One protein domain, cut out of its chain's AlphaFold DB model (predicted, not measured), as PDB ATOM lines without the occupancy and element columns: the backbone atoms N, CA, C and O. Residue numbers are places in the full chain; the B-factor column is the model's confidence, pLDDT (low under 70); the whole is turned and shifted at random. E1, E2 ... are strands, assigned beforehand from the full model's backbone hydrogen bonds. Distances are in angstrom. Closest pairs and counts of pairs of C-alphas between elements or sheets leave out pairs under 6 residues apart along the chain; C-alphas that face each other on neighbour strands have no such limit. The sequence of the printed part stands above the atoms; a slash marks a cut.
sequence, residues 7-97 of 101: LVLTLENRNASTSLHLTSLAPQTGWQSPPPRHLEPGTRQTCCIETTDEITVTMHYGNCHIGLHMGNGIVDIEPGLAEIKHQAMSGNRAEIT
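Overview. This is residues 7 to 97 of the 101 residues of an uncharacterized protein of Thalassospira marina (UniProt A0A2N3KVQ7). Two twisted sheets lie face to face as a sandwich, their strands running nearly along one another: E3, E4, E1, E9, E8 in one layer and E2, E5, E6, E7 in the other. The chain changes layer at the links E1 to E2, E2 to E3, E4 to E5 and E7 to E8. The printed part has 91 residues, with nine strands, E1 to E9 in order, and no named helix; its class is all strand. The five-strand sheet is mixed, the four-strand sheet antiparallel. The whole is compact, with a radius of gyration of the C-alphas of 12.6 A, and elongated, spanning 39 by 25 by 19 A.

Arrangement. E1, residues 7 to 13, is parallel to E9, residues 93 to 97, at 6 degrees; N 8 and O 94 are 2.8 A apart. On its other side E1 is antiparallel to E4, residues 44 to 51, with N 9 and O 47 at 2.9 A. E3, residues 31 to 33, forms a hairpin with E4, N 32 and O 48 at 2.9 A, and E8, residues 83 to 90, one with E9, N 95 and O 88 at 2.8 A. E2, residues 20 to 26, is antiparallel to E5, residues 55 to 61, with N 26 and O 58 at 2.8 A. E5, E6, residues 64 to 71, and E7, residues 74 to 78, form a meander, each strand the antiparallel neighbour of the one before; N 57 and O 68, and N 76 and O 69, are 2.8 A apart. The facing parts of the sheets are 9.9 A centre to centre.

Along the chain. E1 begins at C-alpha 7, (78.651, -50.366, 83.409), and E9 ends at C-alpha 97, (80.754, -39.720, 83.147). E4 is 23.8 A long, E6 23.0 A.

Size, cuts and confidence. The C-alphas farthest apart, of Ser 17 and Asn 72, are 39.7 A apart. The printed part has no cut and no long link; no printed residue is under 70.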
ATOM      1  N   LEU A   7      78.317 -51.677  83.938       94.62
ATOM      2  CA  LEU A   7      78.651 -50.366  83.409       94.62
ATOM      3  C   LEU A   7      77.705 -49.334  84.022       94.62
ATOM      4  O   LEU A   7      76.499 -49.359  83.772       94.62
ATOM      5  N   VAL A   8      78.276 -48.403  84.783       96.31
ATOM      6  CA  VAL A   8      77.584 -47.245  85.345       96.31
ATOM      7  C   VAL A   8      77.940 -46.022  84.515       96.31
ATOM      8  O   VAL A   8      79.080 -45.559  84.515       96.31
ATOM      9  N   LEU A   9      76.948 -45.480  83.819       96.69
ATOM     10  CA  LEU A   9      77.111 -44.346  82.925       96.69
ATOM     11  C   LEU A   9      76.330 -43.145  83.452       96.69
ATOM     12  O   LEU A   9      75.112 -43.191  83.598       96.69
ATOM     13  N   THR A  10      77.028 -42.048  83.714       97.62
ATOM     14  CA  THR A  10      76.418 -40.759  84.043       97.62
ATOM     15  C   THR A  10      76.468 -39.845  82.828       97.62
ATOM     16  O   THR A  10      77.545 -39.534  82.328       97.62
ATOM     17  N   LEU A  11      75.302 -39.408  82.366       96.81
ATOM     18  CA  LEU A  11      75.128 -38.480  81.254       96.81
ATOM     19  C   LEU A  11      74.785 -37.100  81.815       96.81
ATOM     20  O   LEU A  11      73.828 -36.971  82.572       96.81
ATOM     21  N   GLU A  12      75.554 -36.079  81.456       96.56
ATOM     22  CA  GLU A  12      75.356 -34.686  81.867       96.56
ATOM     23  C   GLU A  12      75.018 -33.847  80.629       96.56
ATOM     24  O   GLU A  12      75.845 -33.734  79.725       96.56
ATOM     25  N   ASN A  13      73.820 -33.254  80.569       95.44
ATOM     26  CA  ASN A  13      73.490 -32.288  79.525       95.44
ATOM     27  C   ASN A  13      74.076 -30.926  79.908       95.44
ATOM     28  O   ASN A  13      73.593 -30.268  80.830       95.44
ATOM     29  N   ARG A  14      75.114 -30.490  79.189       93.19
ATOM     30  CA  ARG A  14      75.742 -29.180  79.421       93.19
ATOM     31  C   ARG A  14      75.056 -28.038  78.697       93.19
ATOM     32  O   ARG A  14      75.406 -26.881  78.929       93.19
ATOM     33  N   ASN A  15      74.130 -28.339  77.797       88.56
ATOM     34  CA  ASN A  15      73.374 -27.314  77.122       88.56
ATOM     35  C   ASN A  15      72.532 -26.563  78.163       88.56
ATOM     36  O   ASN A  15      71.804 -27.172  78.945       88.56
ATOM     37  N   ALA A  16      72.656 -25.237  78.191       84.44
ATOM     38  CA  ALA A  16      71.982 -24.402  79.183       84.44
ATOM     39  C   ALA A  16      70.490 -24.196  78.881       84.44
ATOM     40  O   ALA A  16      69.758 -23.685  79.727       84.44
ATOM     41  N   SER A  17      70.031 -24.540  77.673       89.12
ATOM     42  CA  SER A  17      68.669 -24.206  77.230       89.12
ATOM     43  C   SER A  17      67.978 -25.285  76.401       89.12
ATOM     44  O   SER A  17      66.776 -25.185  76.182       89.12
ATOM     45  N   THR A  18      68.695 -26.319  75.954       91.69
ATOM     46  CA  THR A  18      68.158 -27.337  75.039       91.69
ATOM     47  C   THR A  18      68.153 -28.714  75.692       91.69
ATOM     48  O   THR A  18      69.195 -29.183  76.148       91.69
ATOM     49  N   SER A  19      66.988 -29.364  75.737       93.44
ATOM     50  CA  SER A  19      66.880 -30.770  76.144       93.44
ATOM     51  C   SER A  19      67.475 -31.665  75.053       93.44
ATOM     52  O   SER A  19      67.273 -31.424  73.862       93.44
ATOM     53  N   LEU A  20      68.233 -32.687  75.447       94.88
ATOM     54  CA  LEU A  20      68.796 -33.661  74.515       94.88
ATOM     55  C   LEU A  20      67.880 -34.876  74.416       94.88
ATOM     56  O   LEU A  20      67.479 -35.459  75.424       94.88
ATOM     57  N   HIS A  21      67.588 -35.280  73.185       95.44
ATOM     58  CA  HIS A  21      66.709 -36.405  72.894       95.44
ATOM     59  C   HIS A  21      67.518 -37.645  72.529       95.44
ATOM     60  O   HIS A  21      68.370 -37.585  71.641       95.44
ATOM     61  N   LEU A  22      67.212 -38.767  73.179       96.25
ATOM     62  CA  LEU A  22      67.736 -40.079  72.815       96.25
ATOM     63  C   LEU A  22      67.036 -40.563  71.539       96.25
ATOM     64  O   LEU A  22      65.848 -40.889  71.566       96.25
ATOM     65  N   THR A  23      67.763 -40.613  70.426       95.38
ATOM     66  CA  THR A  23      67.231 -41.036  69.119       95.38
ATOM     67  C   THR A  23      67.543 -42.494  68.802       95.38
ATOM     68  O   THR A  23      66.791 -43.135  68.071       95.38
ATOM     69  N   SER A  24      68.617 -43.040  69.372       96.06
ATOM     70  CA  SER A  24      69.017 -44.436  69.203       96.06
ATOM     71  C   SER A  24      69.681 -44.965  70.468       96.06
ATOM     72  O   SER A  24      70.440 -44.245  71.118       96.06
ATOM     73  N   LEU A  25      69.396 -46.224  70.797       96.69
ATOM     74  CA  LEU A  25      69.995 -46.956  71.906       96.69
ATOM     75  C   LEU A  25      70.134 -48.435  71.536       96.69
ATOM     76  O   LEU A  25      69.147 -49.100  71.216       96.69
ATOM     77  N   ALA A  26      71.352 -48.949  71.648       95.19
ATOM     78  CA  ALA A  26      71.678 -50.365  71.622       95.19
ATOM     79  C   ALA A  26      72.593 -50.686  72.821       95.19
ATOM     80  O   ALA A  26      73.478 -49.884  73.107       95.19
ATOM     81  N   PRO A  27      72.391 -51.807  73.534       93.69
ATOM     82  CA  PRO A  27      71.240 -52.695  73.433       93.69
ATOM     83  C   PRO A  27      69.982 -52.010  73.991       93.69
ATOM     84  O   PRO A  27      70.061 -51.106  74.821       93.69
ATOM     85  N   GLN A  28      68.803 -52.445  73.549       91.75
ATOM     86  CA  GLN A  28      67.527 -51.915  74.056       91.75
ATOM     87  C   GLN A  28      67.100 -52.550  75.389       91.75
ATOM     88  O   GLN A  28      66.256 -52.008  76.097       91.75
ATOM     89  N   THR A  29      67.672 -53.703  75.734       89.88
ATOM     90  CA  THR A  29      67.352 -54.500  76.925       89.88
ATOM     91  C   THR A  29      68.613 -54.759  77.755       89.88
ATOM     92  O   THR A  29      69.715 -54.403  77.345       89.88
ATOM     93  N   GLY A  30      68.455 -55.331  78.954       89.25
ATOM     94  CA  GLY A  30      69.569 -55.615  79.876       89.25
ATOM     95  C   GLY A  30      69.925 -54.462  80.823       89.25
ATOM     96  O   GLY A  30      70.704 -54.641  81.756       89.25
ATOM     97  N   TRP A  31      69.316 -53.292  80.636       94.44
ATOM     98  CA  TRP A  31      69.465 -52.155  81.538       94.44
ATOM     99  C   TRP A  31      68.760 -52.406  82.872       94.44
ATOM    100  O   TRP A  31      67.562 -52.685  82.904       94.44
ATOM    101  N   GLN A  32      69.480 -52.220  83.976       94.81
ATOM    102  CA  GLN A  32      68.863 -52.072  85.295       94.81
ATOM    103  C   GLN A  32      68.202 -50.698  85.435       94.81
ATOM    104  O   GLN A  32      67.131 -50.562  86.017       94.81
ATOM    105  N   SER A  33      68.859 -49.676  84.880       95.56
ATOM    106  CA  SER A  33      68.354 -48.312  84.774       95.56
ATOM    107  C   SER A  33      68.713 -47.797  83.382       95.56
ATOM    108  O   SER A  33      69.897 -47.542  83.144       95.56
ATOM    109  N   PRO A  34      67.761 -47.719  82.435       94.75
ATOM    110  CA  PRO A  34      68.055 -47.307  81.069       94.75
ATOM    111  C   PRO A  34      68.351 -45.799  80.983       94.75
ATOM    112  O   PRO A  34      67.889 -45.028  81.830       94.75
ATOM    113  N   PRO A  35      69.075 -45.346  79.944       94.81
ATOM    114  CA  PRO A  35      69.228 -43.926  79.658       94.81
ATOM    115  C   PRO A  35      67.854 -43.263  79.437       94.81
ATOM    116  O   PRO A  35      66.977 -43.856  78.798       94.81
ATOM    117  N   PRO A  36      67.622 -42.045  79.956       94.88
ATOM    118  CA  PRO A  36      66.334 -41.374  79.818       94.88
ATOM    119  C   PRO A  36      66.107 -40.923  78.371       94.88
ATOM    120  O   PRO A  36      67.040 -40.496  77.693       94.88
ATOM    121  N   ARG A  37      64.857 -40.931  77.888       94.88
ATOM    122  CA  ARG A  37      64.563 -40.442  76.523       94.88
ATOM    123  C   ARG A  37      64.874 -38.956  76.327       94.88
ATOM    124  O   ARG A  37      65.179 -38.542  75.214       94.88
ATOM    125  N   HIS A  38      64.767 -38.180  77.400       94.69
ATOM    126  CA  HIS A  38      65.016 -36.746  77.437       94.69
ATOM    127  C   HIS A  38      66.010 -36.458  78.553       94.69
ATOM    128  O   HIS A  38      65.849 -36.970  79.664       94.69
ATOM    129  N   LEU A  39      67.020 -35.650  78.263       94.88
ATOM    130  CA  LEU A  39      67.967 -35.162  79.252       94.88
ATOM    131  C   LEU A  39      67.863 -33.640  79.293       94.88
ATOM    132  O   LEU A  39      68.324 -32.954  78.381       94.88
ATOM    133  N   GLU A  40      67.223 -33.121  80.336       95.56
ATOM    134  CA  GLU A  40      66.909 -31.698  80.459       95.56
ATOM    135  C   GLU A  40      68.169 -30.827  80.619       95.56
ATOM    136  O   GLU A  40      69.200 -31.320  81.097       95.56
ATOM    137  N   PRO A  41      68.115 -29.538  80.239       94.50
ATOM    138  CA  PRO A  41      69.246 -28.617  80.343       94.50
ATOM    139  C   PRO A  41      69.876 -28.591  81.739       94.50
ATOM    140  O   PRO A  41      69.176 -28.475  82.746       94.50
ATOM    141  N   GLY A  42      71.205 -28.699  81.815       92.81
ATOM    142  CA  GLY A  42      71.951 -28.665  83.078       92.81
ATOM    143  C   GLY A  42      71.717 -29.863  84.008       92.81
ATOM    144  O   GLY A  42      72.211 -29.862  85.138       92.81
ATOM    145  N   THR A  43      70.968 -30.880  83.573       94.31
ATOM    146  CA  THR A  43      70.708 -32.075  84.383       94.31
ATOM    147  C   THR A  43      71.734 -33.170  84.135       94.31
ATOM    148  O   THR A  43      72.418 -33.219  83.110       94.31
ATOM    149  N   ARG A  44      71.833 -34.078  85.107       95.44
ATOM    150  CA  ARG A  44      72.639 -35.289  85.005       95.44
ATOM    151  C   ARG A  44      71.796 -36.505  85.361       95.44
ATOM    152  O   ARG A  44      71.049 -36.455  86.336       95.44
ATOM    153  N   GLN A  45      71.967 -37.593  84.622       96.75
ATOM    154  CA  GLN A  45      71.283 -38.854  84.879       96.75
ATOM    155  C   GLN A  45      72.276 -40.010  84.884       96.75
ATOM    156  O   GLN A  45      73.114 -40.119  83.993       96.75
ATOM    157  N   THR A  46      72.153 -40.892  85.873       97.12
ATOM    158  CA  THR A  46      72.944 -42.123  85.953       97.12
ATOM    159  C   THR A  46      72.104 -43.312  85.492       97.12
ATOM    160  O   THR A  46      70.972 -43.505  85.942       97.12
ATOM    161  N   CYS A  47      72.671 -44.103  84.589       95.75
ATOM    162  CA  CYS A  47      72.113 -45.323  84.024       95.75
ATOM    163  C   CYS A  47      73.085 -46.490  84.248       95.75
ATOM    164  O   CYS A  47      74.283 -46.290  84.454       95.75
ATOM    165  N   CYS A  48      72.546 -47.706  84.287       96.75
ATOM    166  CA  CYS A  48      73.297 -48.910  84.624       96.75
ATOM    167  C   CYS A  48      72.846 -50.077  83.750       96.75
ATOM    168  O   CYS A  48      71.644 -50.345  83.635       96.75
ATOM    169  N   ILE A  49      73.817 -50.780  83.176       94.94
ATOM    170  CA  ILE A  49      73.622 -52.034  82.454       94.94
ATOM    171  C   ILE A  49      74.559 -53.094  83.023       94.94
ATOM    172  O   ILE A  49      75.720 -52.816  83.326       94.94
ATOM    173  N   GLU A  50      74.037 -54.308  83.173       91.94
ATOM    174  CA  GLU A  50      74.799 -55.456  83.650       91.94
ATOM    175  C   GLU A  50      74.695 -56.625  82.675       91.94
ATOM    176  O   GLU A  50      73.662 -56.847  82.045       91.94
ATOM    177  N   THR A  51      75.773 -57.393  82.567       88.44
ATOM    178  CA  THR A  51      75.850 -58.602  81.740       88.44
ATOM    179  C   THR A  51      76.810 -59.602  82.372       88.44
ATOM    180  O   THR A  51      77.578 -59.260  83.269       88.44
ATOM    181  N   THR A  52      76.799 -60.845  81.911       85.50
ATOM    182  CA  THR A  52      77.783 -61.861  82.315       85.50
ATOM    183  C   THR A  52      78.941 -62.011  81.335       85.50
ATOM    184  O   THR A  52      79.867 -62.751  81.653       85.50
ATOM    185  N   ASP A  53      78.866 -61.352  80.175       84.12
ATOM    186  CA  ASP A  53      79.763 -61.582  79.037       84.12
ATOM    187  C   ASP A  53      80.436 -60.282  78.573       84.12
ATOM    188  O   ASP A  53      81.441 -59.893  79.145       84.12
ATOM    189  N   GLU A  54      79.881 -59.540  77.618       90.69
ATOM    190  CA  GLU A  54      80.438 -58.261  77.157       90.69
ATOM    191  C   GLU A  54      79.336 -57.203  77.053       90.69
ATOM    192  O   GLU A  54      78.163 -57.515  76.813       90.69
ATOM    193  N   ILE A  55      79.702 -55.940  77.274       92.00
ATOM    194  CA  ILE A  55      78.811 -54.785  77.148       92.00
ATOM    195  C   ILE A  55      79.265 -53.990  75.934       92.00
ATOM    196  O   ILE A  55      80.340 -53.402  75.949       92.00
ATOM    197  N   THR A  56      78.424 -53.913  74.908       95.06
ATOM    198  CA  THR A  56      78.583 -52.938  73.822       95.06
ATOM    199  C   THR A  56      77.378 -52.022  73.845       95.06
ATOM    200  O   THR A  56      76.273 -52.481  73.575       95.06
ATOM    201  N   VAL A  57      77.567 -50.750  74.182       95.62
ATOM    202  CA  VAL A  57      76.511 -49.741  74.176       95.62
ATOM    203  C   VAL A  57      76.777 -48.737  73.065       95.62
ATOM    204  O   VAL A  57      77.847 -48.144  72.990       95.62
ATOM    205  N   THR A  58      75.769 -48.492  72.239       96.75
ATOM    206  CA  THR A  58      75.755 -47.398  71.272       96.75
ATOM    207  C   THR A  58      74.539 -46.534  71.550       96.75
ATOM    208  O   THR A  58      73.419 -47.041  71.634       96.75
ATOM    209  N   MET A  59      74.727 -45.226  71.693       95.56
ATOM    210  CA  MET A  59      73.625 -44.297  71.917       95.56
ATOM    211  C   MET A  59      73.810 -42.983  71.176       95.56
ATOM    212  O   MET A  59      74.930 -42.548  70.911       95.56
ATOM    213  N   HIS A  60      72.686 -42.368  70.825       95.75
ATOM    214  CA  HIS A  60      72.636 -41.092  70.121       95.75
ATOM    215  C   HIS A  60      71.771 -40.117  70.911       95.75
ATOM    216  O   HIS A  60      70.564 -40.323  71.027       95.75
ATOM    217  N   TYR A  61      72.385 -39.062  71.446       92.38
ATOM    218  CA  TYR A  61      71.689 -37.945  72.090       92.38
ATOM    219  C   TYR A  61      71.862 -36.685  71.250       92.38
ATOM    220  O   TYR A  61      72.952 -36.114  71.207       92.38
ATOM    221  N   GLY A  62      70.801 -36.244  70.570       88.62
ATOM    222  CA  GLY A  62      70.915 -35.167  69.583       88.62
ATOM    223  C   GLY A  62      71.978 -35.504  68.528       88.62
ATOM    224  O   GLY A  62      71.841 -36.496  67.817       88.62
ATOM    225  N   ASN A  63      73.050 -34.709  68.468       87.62
ATOM    226  CA  ASN A  63      74.186 -34.926  67.560       87.62
ATOM    227  C   ASN A  63      75.340 -35.738  68.188       87.62
ATOM    228  O   ASN A  63      76.329 -36.025  67.516       87.62
ATOM    229  N   CYS A  64      75.251 -36.093  69.473       91.25
ATOM    230  CA  CYS A  64      76.276 -36.872  70.163       91.25
ATOM    231  C   CYS A  64      76.086 -38.368  69.881       91.25
ATOM    232  O   CYS A  64      75.211 -39.000  70.474       91.25
ATOM    233  N   HIS A  65      76.928 -38.929  69.011       94.50
ATOM    234  CA  HIS A  65      77.082 -40.375  68.850       94.50
ATOM    235  C   HIS A  65      78.101 -40.904  69.862       94.50
ATOM    236  O   HIS A  65      79.228 -40.418  69.901       94.50
ATOM    237  N   ILE A  66      77.699 -41.878  70.674       95.88
ATOM    238  CA  ILE A  66      78.504 -42.433  71.760       95.88
ATOM    239  C   ILE A  66      78.559 -43.952  71.599       95.88
ATOM    240  O   ILE A  66      77.515 -44.608  71.610       95.88
ATOM    241  N   GLY A  67      79.767 -44.493  71.488       96.31
ATOM    242  CA  GLY A  67      80.075 -45.915  71.554       96.31
ATOM    243  C   GLY A  67      80.821 -46.246  72.847       96.31
ATOM    244  O   GLY A  67      81.695 -45.503  73.288       96.31
ATOM    245  N   LEU A  68      80.457 -47.351  73.482       95.62
ATOM    246  CA  LEU A  68      81.073 -47.860  74.701       95.62
ATOM    247  C   LEU A  68      81.218 -49.367  74.560       95.62
ATOM    248  O   LEU A  68      80.240 -50.056  74.276       95.62
ATOM    249  N   HIS A  69      82.411 -49.883  74.808       94.94
ATOM    250  CA  HIS A  69      82.669 -51.312  74.830       94.94
ATOM    251  C   HIS A  69      83.367 -51.686  76.136       94.94
ATOM    252  O   HIS A  69      84.358 -51.075  76.521       94.94
ATOM    253  N   MET A  70      82.862 -52.698  76.832       91.94
ATOM    254  CA  MET A  70      83.477 -53.265  78.023       91.94
ATOM    255  C   MET A  70      83.485 -54.786  77.905       91.94
ATOM    256  O   MET A  70      82.437 -55.429  77.886       91.94
ATOM    257  N   GLY A  71      84.686 -55.350  77.860       89.56
ATOM    258  CA  GLY A  71      84.924 -56.775  77.672       89.56
ATOM    259  C   GLY A  71      86.396 -57.094  77.902       89.56
ATOM    260  O   GLY A  71      87.252 -56.215  77.797       89.56
ATOM    261  N   ASN A  72      86.705 -58.339  78.267       84.06
ATOM    262  CA  ASN A  72      88.084 -58.813  78.465       84.06
ATOM    263  C   ASN A  72      88.930 -57.960  79.438       84.06
ATOM    264  O   ASN A  72      90.144 -57.845  79.289       84.06
ATOM    265  N   GLY A  73      88.292 -57.351  80.446       81.44
ATOM    266  CA  GLY A  73      88.967 -56.487  81.421       81.44
ATOM    267  C   GLY A  73      89.388 -55.118  80.874       81.44
ATOM    268  O   GLY A  73      90.179 -54.434  81.517       81.44
ATOM    269  N   ILE A  74      88.859 -54.709  79.719       87.00
ATOM    270  CA  ILE A  74      89.122 -53.418  79.080       87.00
ATOM    271  C   ILE A  74      87.807 -52.642  78.945       87.00
ATOM    272  O   ILE A  74      86.739 -53.234  78.774       87.00
ATOM    273  N   VAL A  75      87.896 -51.313  79.029       91.19
ATOM    274  CA  VAL A  75      86.820 -50.376  78.685       91.19
ATOM    275  C   VAL A  75      87.329 -49.468  77.578       91.19
ATOM    276  O   VAL A  75      88.321 -48.764  77.777       91.19
ATOM    277  N   ASP A  76      86.636 -49.474  76.450       93.81
ATOM    278  CA  ASP A  76      86.866 -48.588  75.320       93.81
ATOM    279  C   ASP A  76      85.669 -47.649  75.133       93.81
ATOM    280  O   ASP A  76      84.515 -48.023  75.370       93.81
ATOM    281  N   ILE A  77      85.954 -46.399  74.778       94.12
ATOM    282  CA  ILE A  77      84.970 -45.321  74.705       94.12
ATOM    283  C   ILE A  77      85.212 -44.536  73.423       94.12
ATOM    284  O   ILE A  77      86.235 -43.873  73.269       94.12
ATOM    285  N   GLU A  78      84.209 -44.524  72.556       94.62
ATOM    286  CA  GLU A  78      84.104 -43.633  71.409       94.62
ATOM    287  C   GLU A  78      83.109 -42.516  71.762       94.62
ATOM    288  O   GLU A  78      81.905 -42.661  71.551       94.62
ATOM    289  N   PRO A  79      83.553 -41.388  72.344       89.38
ATOM    290  CA  PRO A  79      82.627 -40.394  72.885       89.38
ATOM    291  C   PRO A  79      81.970 -39.524  71.799       89.38
ATOM    292  O   PRO A  79      81.040 -38.772  72.095       89.38
ATOM    293  N   GLY A  80      82.463 -39.582  70.556       90.50
ATOM    294  CA  GLY A  80      82.035 -38.715  69.461       90.50
ATOM    295  C   GLY A  80      82.207 -37.239  69.815       90.50
ATOM    296  O   GLY A  80      83.328 -36.760  69.965       90.50
ATOM    297  N   LEU A  81      81.088 -36.520  69.945       90.88
ATOM    298  CA  LEU A  81      81.061 -35.105  70.347       90.88
ATOM    299  C   LEU A  81      80.945 -34.897  71.868       90.88
ATOM    300  O   LEU A  81      81.024 -33.761  72.340       90.88
ATOM    301  N   ALA A  82      80.748 -35.963  72.647       93.00
ATOM    302  CA  ALA A  82      80.716 -35.876  74.100       93.00
ATOM    303  C   ALA A  82      82.126 -35.679  74.684       93.00
ATOM    304  O   ALA A  82      83.128 -36.122  74.132       93.00
ATOM    305  N   GLU A  83      82.207 -35.048  75.855       94.94
ATOM    306  CA  GLU A  83      83.442 -34.977  76.641       94.94
ATOM    307  C   GLU A  83      83.438 -36.069  77.716       94.94
ATOM    308  O   GLU A  83      82.481 -36.186  78.486       94.94
ATOM    309  N   ILE A  84      84.532 -36.828  77.817       95.44
ATOM    310  CA  ILE A  84      84.749 -37.770  78.918       95.44
ATOM    311  C   ILE A  84      85.228 -36.977  80.137       95.44
ATOM    312  O   ILE A  84      86.352 -36.483  80.173       95.44
ATOM    313  N   LYS A  85      84.366 -36.846  81.148       96.19
ATOM    314  CA  LYS A  85      84.681 -36.144  82.404       96.19
ATOM    315  C   LYS A  85      85.371 -37.057  83.411       96.19
ATOM    316  O   LYS A  85      86.208 -36.608  84.188       96.19
ATOM    317  N   HIS A  86      84.955 -38.318  83.449       94.50
ATOM    318  CA  HIS A  86      85.462 -39.315  84.379       94.50
ATOM    319  C   HIS A  86      85.391 -40.699  83.747       94.50
ATOM    320  O   HIS A  86      84.398 -41.028  83.096       94.50
ATOM    321  N   GLN A  87      86.425 -41.495  83.986       94.62
ATOM    322  CA  GLN A  87      86.489 -42.902  83.631       94.62
ATOM    323  C   GLN A  87      87.280 -43.624  84.718       94.62
ATOM    324  O   GLN A  87      88.428 -43.273  84.998       94.62
ATOM    325  N   ALA A  88      86.664 -44.631  85.322       93.81
ATOM    326  CA  ALA A  88      87.307 -45.518  86.275       93.81
ATOM    327  C   ALA A  88      86.857 -46.958  86.036       93.81
ATOM    328  O   ALA A  88      85.716 -47.220  85.660       93.81
ATOM    329  N   MET A  89      87.764 -47.898  86.282       90.94
ATOM    330  CA  MET A  89      87.483 -49.325  86.217       90.94
ATOM    331  C   MET A  89      87.976 -49.983  87.502       90.94
ATOM    332  O   MET A  89      89.127 -49.801  87.898       90.94
ATOM    333  N   SER A  90      87.102 -50.742  88.156       88.50
ATOM    334  CA  SER A  90      87.416 -51.494  89.368       88.50
ATOM    335  C   SER A  90      86.889 -52.916  89.229       88.50
ATOM    336  O   SER A  90      85.696 -53.180  89.402       88.50
ATOM    337  N   GLY A  91      87.787 -53.847  88.903       86.50
ATOM    338  CA  GLY A  91      87.423 -55.228  88.601       86.50
ATOM    339  C   GLY A  91      86.468 -55.293  87.409       86.50
ATOM    340  O   GLY A  91      86.810 -54.867  86.313       86.50
ATOM    341  N   ASN A  92      85.254 -55.786  87.645       88.62
ATOM    342  CA  ASN A  92      84.226 -55.956  86.615       88.62
ATOM    343  C   ASN A  92      83.246 -54.778  86.527       88.62
ATOM    344  O   ASN A  92      82.182 -54.907  85.925       88.62
ATOM    345  N   ARG A  93      83.559 -53.650  87.167       92.56
ATOM    346  CA  ARG A  93      82.711 -52.462  87.162       92.56
ATOM    347  C   ARG A  93      83.428 -51.300  86.495       92.56
ATOM    348  O   ARG A  93      84.543 -50.963  86.892       92.56
ATOM    349  N   ALA A  94      82.771 -50.691  85.518       94.69
ATOM    350  CA  ALA A  94      83.208 -49.461  84.879       94.69
ATOM    351  C   ALA A  94      82.287 -48.311  85.288       94.69
ATOM    352  O   ALA A  94      81.065 -48.450  85.266       94.69
ATOM    353  N   GLU A  95      82.873 -47.174  85.647       96.25
ATOM    354  CA  GLU A  95      82.154 -45.940  85.952       96.25
ATOM    355  C   GLU A  95      82.605 -44.847  84.991       96.25
ATOM    356  O   GLU A  95      83.786 -44.503  84.920       96.25
ATOM    357  N   ILE A  96      81.655 -44.313  84.229       96.75
ATOM    358  CA  ILE A  96      81.920 -43.356  83.161       96.75
ATOM    359  C   ILE A  96      80.999 -42.159  83.346       96.75
ATOM    360  O   ILE A  96      79.802 -42.306  83.587       96.75
ATOM    361  N   THR A  97      81.545 -40.951  83.226       97.19
ATOM    362  CA  THR A  97      80.754 -39.720  83.147       97.19
ATOM    363  C   THR A  97      81.016 -39.024  81.823       97.19
ATOM    364  O   THR A  97      82.146 -38.611  81.554       97.19
TER     365      THR A  97